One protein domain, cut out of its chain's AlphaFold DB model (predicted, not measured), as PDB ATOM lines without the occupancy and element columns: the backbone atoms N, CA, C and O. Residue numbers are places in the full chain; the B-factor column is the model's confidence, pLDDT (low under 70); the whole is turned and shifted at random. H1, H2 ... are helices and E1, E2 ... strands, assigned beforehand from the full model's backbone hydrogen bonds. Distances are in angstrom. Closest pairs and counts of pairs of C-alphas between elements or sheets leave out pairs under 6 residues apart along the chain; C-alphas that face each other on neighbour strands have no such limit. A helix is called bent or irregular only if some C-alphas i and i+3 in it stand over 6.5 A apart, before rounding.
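AT A GLANCE: This is residues 19 to 76 of the 77 residues of an uncharacterized protein of Amorphotheca resinae ATCC 22711 (UniProt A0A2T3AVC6). Two short parallel strands, E1 and E2, with H2 packed over them make a small head, and H1 stands away from it across a long link. The printed part has 58 residues, with H1, E1, H2, E2 along the chain, class mixed. It is only just loose, close to extended: radius of gyration of the C-alphas 14.9 A, spans 34 by 29 by 21 A.

HOW THE PARTS SIT: E1, residues 51 to 54, and E2, residues 73 to 76, are parallel at 32 degrees; N 53 and O 74 are 2.9 A apart, within hydrogen-bond range. With H2, residues 55 to 66, they form a strand-helix-strand unit, two parallel strands joined through a helix, its crossover right-handed. The closest C-alphas of H2 and E2, Leu 55 and Met 76, are 5.7 A apart. H1, residues 21 to 36, is apart from H2 and E2. O i to N i+4 pairs are within range in 10 of 12 in H1 and 6 of 8 in H2.

IN THESE COORDINATES: H1 spans 22.5 A from C-alpha 21 at (-2.092, -33.286, 91.205). H2 spans 17.5 A and is irregular: C-alphas 56 and 59 are 7.6 A apart. E2 ends at C-alpha 76, (7.632, -25.374, 70.269).

THE WHOLE: The printed part has no cut. The link H1 to E1 is long, 14 residues. Residues 33 to 47 and 68 to 70 have pLDDT under 70.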
ATOM      1  N   HIS A  19      -9.220 -31.001  89.906       81.94
ATOM      2  CA  HIS A  19      -8.539 -32.214  90.352       81.94
ATOM      3  C   HIS A  19      -7.231 -31.893  91.073       81.94
ATOM      4  O   HIS A  19      -6.517 -30.962  90.689       81.94
ATOM      5  N   SER A  20      -6.887 -32.689  92.087       88.06
ATOM      6  CA  SER A  20      -5.554 -32.618  92.693       88.06
ATOM      7  C   SER A  20      -4.476 -33.085  91.704       88.06
ATOM      8  O   SER A  20      -4.765 -33.702  90.668       88.06
ATOM      9  N   ALA A  21      -3.209 -32.808  92.016       87.38
ATOM     10  CA  ALA A  21      -2.092 -33.286  91.205       87.38
ATOM     11  C   ALA A  21      -2.025 -34.826  91.185       87.38
ATOM     12  O   ALA A  21      -1.790 -35.423  90.135       87.38
ATOM     13  N   GLU A  22      -2.284 -35.473  92.320       90.69
ATOM     14  CA  GLU A  22      -2.297 -36.930  92.471       90.69
ATOM     15  C   GLU A  22      -3.433 -37.574  91.675       90.69
ATOM     16  O   GLU A  22      -3.214 -38.561  90.969       90.69
ATOM     17  N   GLU A  23      -4.635 -36.995  91.739       88.12
ATOM     18  CA  GLU A  23      -5.784 -37.443  90.944       88.12
ATOM     19  C   GLU A  23      -5.492 -37.311  89.447       88.12
ATOM     20  O   GLU A  23      -5.685 -38.258  88.682       88.12
ATOM     21  N   SER A  24      -4.941 -36.164  89.041       86.62
ATOM     22  CA  SER A  24      -4.540 -35.898  87.658       86.62
ATOM     23  C   SER A  24      -3.491 -36.897  87.167       86.62
ATOM     24  O   SER A  24      -3.624 -37.442  86.072       86.62
ATOM     25  N   ALA A  25      -2.483 -37.209  87.986       86.44
ATOM     26  CA  ALA A  25      -1.480 -38.222  87.668       86.44
ATOM     27  C   ALA A  25      -2.102 -39.621  87.514       86.44
ATOM     28  O   ALA A  25      -1.739 -40.363  86.597       86.44
ATOM     29  N   GLY A  26      -3.074 -39.967  88.363       88.31
ATOM     30  CA  GLY A  26      -3.859 -41.196  88.238       88.31
ATOM     31  C   GLY A  26      -4.614 -41.276  86.908       88.31
ATOM     32  O   GLY A  26      -4.526 -42.292  86.213       88.31
ATOM     33  N   PHE A  27      -5.291 -40.194  86.510       85.44
ATOM     34  CA  PHE A  27      -5.994 -40.117  85.226       85.44
ATOM     35  C   PHE A  27      -5.047 -40.223  84.034       85.44
ATOM     36  O   PHE A  27      -5.333 -40.972  83.101       85.44
ATOM     37  N   LEU A  28      -3.908 -39.529  84.066       83.94
ATOM     38  CA  LEU A  28      -2.906 -39.597  83.002       83.94
ATOM     39  C   LEU A  28      -2.351 -41.016  82.847       83.94
ATOM     40  O   LEU A  28      -2.283 -41.518  81.731       83.94
ATOM     41  N   LYS A  29      -2.049 -41.703  83.955       84.62
ATOM     42  CA  LYS A  29      -1.592 -43.101  83.929       84.62
ATOM     43  C   LYS A  29      -2.647 -44.046  83.344       84.62
ATOM     44  O   LYS A  29      -2.311 -44.952  82.583       84.62
ATOM     45  N   ALA A  30      -3.921 -43.836  83.676       82.50
ATOM     46  CA  ALA A  30      -5.018 -44.600  83.087       82.50
ATOM     47  C   ALA A  30      -5.175 -44.299  81.583       82.50
ATOM     48  O   ALA A  30      -5.374 -45.215  80.784       82.50
ATOM     49  N   LEU A  31      -5.013 -43.037  81.177       77.94
ATOM     50  CA  LEU A  31      -5.046 -42.620  79.775       77.94
ATOM     51  C   LEU A  31      -3.906 -43.230  78.960       77.94
ATOM     52  O   LEU A  31      -4.161 -43.664  77.841       77.94
ATOM     53  N   THR A  32      -2.692 -43.340  79.508       71.94
ATOM     54  CA  THR A  32      -1.555 -44.005  78.845       71.94
ATOM     55  C   THR A  32      -1.937 -45.399  78.357       71.94
ATOM     56  O   THR A  32      -1.747 -45.712  77.185       71.94
ATOM     57  N   SER A  33      -2.616 -46.190  79.195       68.12
ATOM     58  CA  SER A  33      -3.093 -47.514  78.783       68.12
ATOM     59  C   SER A  33      -4.095 -47.456  77.622       68.12
ATOM     60  O   SER A  33      -4.101 -48.339  76.775       68.12
ATOM     61  N   SER A  34      -4.891 -46.387  77.511       65.94
ATOM     62  CA  SER A  34      -5.841 -46.184  76.405       65.94
ATOM     63  C   SER A  34      -5.168 -45.765  75.090       65.94
ATOM     64  O   SER A  34      -5.720 -46.031  74.023       65.94
ATOM     65  N   PHE A  35      -3.989 -45.135  75.151       65.06
ATOM     66  CA  PHE A  35      -3.151 -44.845  73.979       65.06
ATOM     67  C   PHE A  35      -2.328 -46.064  73.532       65.06
ATOM     68  O   PHE A  35      -2.067 -46.220  72.342       65.06
ATOM     69  N   GLU A  36      -1.922 -46.916  74.477       62.34
ATOM     70  CA  GLU A  36      -1.024 -48.056  74.244       62.34
ATOM     71  C   GLU A  36      -1.759 -49.372  73.932       62.34
ATOM     72  O   GLU A  36      -1.212 -50.239  73.248       62.34
ATOM     73  N   LEU A  37      -3.000 -49.552  74.399       50.12
ATOM     74  CA  LEU A  37      -3.755 -50.784  74.171       50.12
ATOM     75  C   LEU A  37      -4.210 -50.886  72.709       50.12
ATOM     76  O   LEU A  37      -4.964 -50.044  72.219       50.12
ATOM     77  N   SER A  38      -3.789 -51.988  72.083       48.16
ATOM     78  CA  SER A  38      -4.237 -52.755  70.896       48.16
ATOM     79  C   SER A  38      -5.654 -52.564  70.300       48.16
ATOM     80  O   SER A  38      -5.986 -53.215  69.314       48.16
ATOM     81  N   SER A  39      -6.489 -51.679  70.838       54.00
ATOM     82  CA  SER A  39      -7.781 -51.242  70.303       54.00
ATOM     83  C   SER A  39      -7.691 -50.092  69.289       54.00
ATOM     84  O   SER A  39      -8.604 -49.932  68.481       54.00
ATOM     85  N   GLY A  40      -6.640 -49.260  69.335       51.69
ATOM     86  CA  GLY A  40      -6.545 -48.058  68.491       51.69
ATOM     87  C   GLY A  40      -7.667 -47.031  68.721       51.69
ATOM     88  O   GLY A  40      -7.917 -46.203  67.846       51.69
ATOM     89  N   ALA A  41      -8.355 -47.082  69.870       56.31
ATOM     90  CA  ALA A  41      -9.508 -46.229  70.170       56.31
ATOM     91  C   ALA A  41      -9.148 -44.736  70.263       56.31
ATOM     92  O   ALA A  41      -9.974 -43.878  69.949       56.31
ATOM     93  N   VAL A  42      -7.911 -44.424  70.657       57.78
ATOM     94  CA  VAL A  42      -7.371 -43.064  70.679       57.78
ATOM     95  C   VAL A  42      -6.061 -43.055  69.898       57.78
ATOM     96  O   VAL A  42      -5.123 -43.776  70.232       57.78
ATOM     97  N   LYS A  43      -5.988 -42.247  68.834       62.75
ATOM     98  CA  LYS A  43      -4.736 -42.050  68.099       62.75
ATOM     99  C   LYS A  43      -3.782 -41.240  68.970       62.75
ATOM    100  O   LYS A  43      -4.078 -40.094  69.311       62.75
ATOM    101  N   ALA A  44      -2.656 -41.848  69.333       63.94
ATOM    102  CA  ALA A  44      -1.525 -41.112  69.875       63.94
ATOM    103  C   ALA A  44      -1.078 -40.044  68.871       63.94
ATOM    104  O   ALA A  44      -1.222 -40.234  67.660       63.94
ATOM    105  N   PHE A  45      -0.539 -38.942  69.392       66.00
ATOM    106  CA  PHE A  45       0.067 -37.890  68.585       66.00
ATOM    107  C   PHE A  45       1.043 -38.495  67.570       66.00
ATOM    108  O   PHE A  45       1.929 -39.270  67.939       66.00
ATOM    109  N   ARG A  46       0.877 -38.138  66.296       67.62
ATOM    110  CA  ARG A  46       1.865 -38.402  65.252       67.62
ATOM    111  C   ARG A  46       2.482 -37.088  64.816       67.62
ATOM    112  O   ARG A  46       1.781 -36.100  64.606       67.62
ATOM    113  N   GLU A  47       3.796 -37.098  64.655       67.94
ATOM    114  CA  GLU A  47       4.522 -35.966  64.094       67.94
ATOM    115  C   GLU A  47       3.931 -35.600  62.719       67.94
ATOM    116  O   GLU A  47       3.700 -36.473  61.879       67.94
ATOM    117  N   GLY A  48       3.598 -34.320  62.529       71.38
ATOM    118  CA  GLY A  48       2.916 -33.812  61.332       71.38
ATOM    119  C   GLY A  48       1.380 -33.869  61.348       71.38
ATOM    120  O   GLY A  48       0.763 -33.359  60.418       71.38
ATOM    121  N   GLU A  49       0.737 -34.445  62.372       76.25
ATOM    122  CA  GLU A  49      -0.734 -34.417  62.505       76.25
ATOM    123  C   GLU A  49      -1.244 -33.061  63.013       76.25
ATOM    124  O   GLU A  49      -2.367 -32.662  62.707       76.25
ATOM    125  N   TRP A  50      -0.439 -32.367  63.819       82.69
ATOM    126  CA  TRP A  50      -0.759 -31.044  64.356       82.69
ATOM    127  C   TRP A  50       0.163 -30.007  63.732       82.69
ATOM    128  O   TRP A  50       1.310 -30.298  63.388       82.69
ATOM    129  N   THR A  51      -0.332 -28.781  63.620       83.69
ATOM    130  CA  THR A  51       0.451 -27.674  63.081       83.69
ATOM    131  C   THR A  51       1.505 -27.265  64.103       83.69
ATOM    132  O   THR A  51       1.172 -26.778  65.185       83.69
ATOM    133  N   THR A  52       2.781 -27.466  63.777       87.56
ATOM    134  CA  THR A  52       3.880 -26.944  64.593       87.56
ATOM    135  C   THR A  52       3.971 -25.438  64.395       87.56
ATOM    136  O   THR A  52       4.067 -24.954  63.269       87.56
ATOM    137  N   VAL A  53       3.931 -24.700  65.497       89.44
ATOM    138  CA  VAL A  53       4.022 -23.243  65.533       89.44
ATOM    139  C   VAL A  53       5.207 -22.875  66.416       89.44
ATOM    140  O   VAL A  53       5.407 -23.481  67.470       89.44
ATOM    141  N   LYS A  54       6.000 -21.894  65.995       91.19
ATOM    142  CA  LYS A  54       7.076 -21.372  66.835       91.19
ATOM    143  C   LYS A  54       6.512 -20.588  68.013       91.19
ATOM    144  O   LYS A  54       5.438 -19.995  67.908       91.19
ATOM    145  N   LEU A  55       7.263 -20.506  69.105       90.38
ATOM    146  CA  LEU A  55       6.865 -19.732  70.281       90.38
ATOM    147  C   LEU A  55       6.527 -18.268  69.941       90.38
ATOM    148  O   LEU A  55       5.538 -17.739  70.448       90.38
ATOM    149  N   GLU A  56       7.298 -17.652  69.039       93.19
ATOM    150  CA  GLU A  56       7.093 -16.276  68.554       93.19
ATOM    151  C   GLU A  56       5.719 -16.054  67.894       93.19
ATOM    152  O   GLU A  56       5.119 -14.991  68.056       93.19
ATOM    153  N   ASP A  57       5.161 -17.089  67.267       90.62
ATOM    154  CA  ASP A  57       3.882 -17.045  66.551       90.62
ATOM    155  C   ASP A  57       2.699 -17.545  67.410       90.62
ATOM    156  O   ASP A  57       1.555 -17.637  66.946       90.62
ATOM    157  N   GLY A  58       2.941 -17.877  68.685       87.38
ATOM    158  CA  GLY A  58       1.951 -18.508  69.566       87.38
ATOM    159  C   GLY A  58       0.676 -17.679  69.766       87.38
ATOM    160  O   GLY A  58      -0.425 -18.230  69.836       87.38
ATOM    161  N   VAL A  59       0.798 -16.347  69.800       89.94
ATOM    162  CA  VAL A  59      -0.353 -15.435  69.935       89.94
ATOM    163  C   VAL A  59      -1.251 -15.505  68.701       89.94
ATOM    164  O   VAL A  59      -2.473 -15.610  68.829       89.94
ATOM    165  N   GLU A  60      -0.669 -15.493  67.503       88.31
ATOM    166  CA  GLU A  60      -1.431 -15.576  66.257       88.31
ATOM    167  C   GLU A  60      -2.134 -16.925  66.117       88.31
ATOM    168  O   GLU A  60      -3.301 -16.983  65.720       88.31
ATOM    169  N   ALA A  61      -1.457 -18.012  66.496       86.38
ATOM    170  CA  ALA A  61      -2.053 -19.343  66.523       86.38
ATOM    171  C   ALA A  61      -3.243 -19.424  67.486       86.38
ATOM    172  O   ALA A  61      -4.282 -19.983  67.129       86.38
ATOM    173  N   TYR A  62      -3.145 -18.809  68.668       86.62
ATOM    174  CA  TYR A  62      -4.260 -18.743  69.615       86.62
ATOM    175  C   TYR A  62      -5.462 -17.974  69.047       86.62
ATOM    176  O   TYR A  62      -6.609 -18.418  69.163       86.62
ATOM    177  N   VAL A  63      -5.215 -16.836  68.391       89.19
ATOM    178  CA  VAL A  63      -6.272 -16.040  67.748       89.19
ATOM    179  C   VAL A  63      -6.964 -16.837  66.640       89.19
ATOM    180  O   VAL A  63      -8.194 -16.831  66.578       89.19
ATOM    181  N   LYS A  64      -6.204 -17.566  65.812       84.19
ATOM    182  CA  LYS A  64      -6.749 -18.444  64.762       84.19
ATOM    183  C   LYS A  64      -7.588 -19.586  65.342       84.19
ATOM    184  O   LYS A  64      -8.707 -19.797  64.884       84.19
ATOM    185  N   ALA A  65      -7.121 -20.251  66.401       83.81
ATOM    186  CA  ALA A  65      -7.868 -21.329  67.062       83.81
ATOM    187  C   ALA A  65      -9.234 -20.854  67.595       83.81
ATOM    188  O   ALA A  65     -10.241 -21.559  67.508       83.81
ATOM    189  N   ARG A  66      -9.308 -19.612  68.090       83.25
ATOM    190  CA  ARG A  66     -10.562 -19.012  68.573       83.25
ATOM    191  C   ARG A  66     -11.590 -18.767  67.461       83.25
ATOM    192  O   ARG A  66     -12.778 -18.669  67.759       83.25
ATOM    193  N   GLN A  67     -11.166 -18.687  66.200       84.25
ATOM    194  CA  GLN A  67     -12.051 -18.484  65.046       84.25
ATOM    195  C   GLN A  67     -12.746 -19.775  64.581       84.25
ATOM    196  O   GLN A  67     -13.505 -19.746  63.614       84.25
ATOM    197  N   GLY A  68     -12.555 -20.890  65.295       66.44
ATOM    198  CA  GLY A  68     -13.300 -22.129  65.074       66.44
ATOM    199  C   GLY A  68     -12.636 -23.098  64.103       66.44
ATOM    200  O   GLY A  68     -13.310 -24.006  63.615       66.44
ATOM    201  N   SER A  69     -11.336 -22.955  63.824       63.28
ATOM    202  CA  SER A  69     -10.608 -24.039  63.171       63.28
ATOM    203  C   SER A  69     -10.543 -25.228  64.134       63.28
ATOM    204  O   SER A  69     -10.132 -25.106  65.285       63.28
ATOM    205  N   ALA A  70     -10.954 -26.410  63.672       62.06
ATOM    206  CA  ALA A  70     -10.778 -27.666  64.408       62.06
ATOM    207  C   ALA A  70      -9.303 -28.131  64.426       62.06
ATOM    208  O   ALA A  70      -9.011 -29.296  64.699       62.06
ATOM    209  N   GLU A  71      -8.380 -27.232  64.082       71.94
ATOM    210  CA  GLU A  71      -6.961 -27.505  63.958       71.94
ATOM    211  C   GLU A  71      -6.313 -27.503  65.337       71.94
ATOM    212  O   GLU A  71      -6.503 -26.596  66.151       71.94
ATOM    213  N   LYS A  72      -5.541 -28.554  65.601       79.62
ATOM    214  CA  LYS A  72      -4.694 -28.652  66.785       79.62
ATOM    215  C   LYS A  72      -3.305 -28.151  66.414       79.62
ATOM    216  O   LYS A  72      -2.784 -28.520  65.362       79.62
ATOM    217  N   SER A  73      -2.702 -27.374  67.306       82.75
ATOM    218  CA  SER A  73      -1.351 -26.847  67.130       82.75
ATOM    219  C   SER A  73      -0.465 -27.251  68.299       82.75
ATOM    220  O   SER A  73      -0.929 -27.303  69.440       82.75
ATOM    221  N   VAL A  74       0.811 -27.514  68.021       84.31
ATOM    222  CA  VAL A  74       1.856 -27.658  69.044       84.31
ATOM    223  C   VAL A  74       2.738 -26.422  68.974       84.31
ATOM    224  O   VAL A  74       3.260 -26.108  67.907       84.31
ATOM    225  N   VAL A  75       2.909 -25.735  70.100       86.56
ATOM    226  CA  VAL A  75       3.861 -24.625  70.210       86.56
ATOM    227  C   VAL A  75       5.194 -25.187  70.697       86.56
ATOM    228  O   VAL A  75       5.225 -25.859  71.728       86.56
ATOM    229  N   MET A  76       6.265 -24.948  69.944       82.38
ATOM    230  CA  MET A  76       7.632 -25.374  70.269       82.38
ATOM    231  C   MET A  76       8.557 -24.154  70.386       82.38
ATOM    232  O   MET A  76       8.266 -23.113  69.791       82.38
TER     233      MET A  76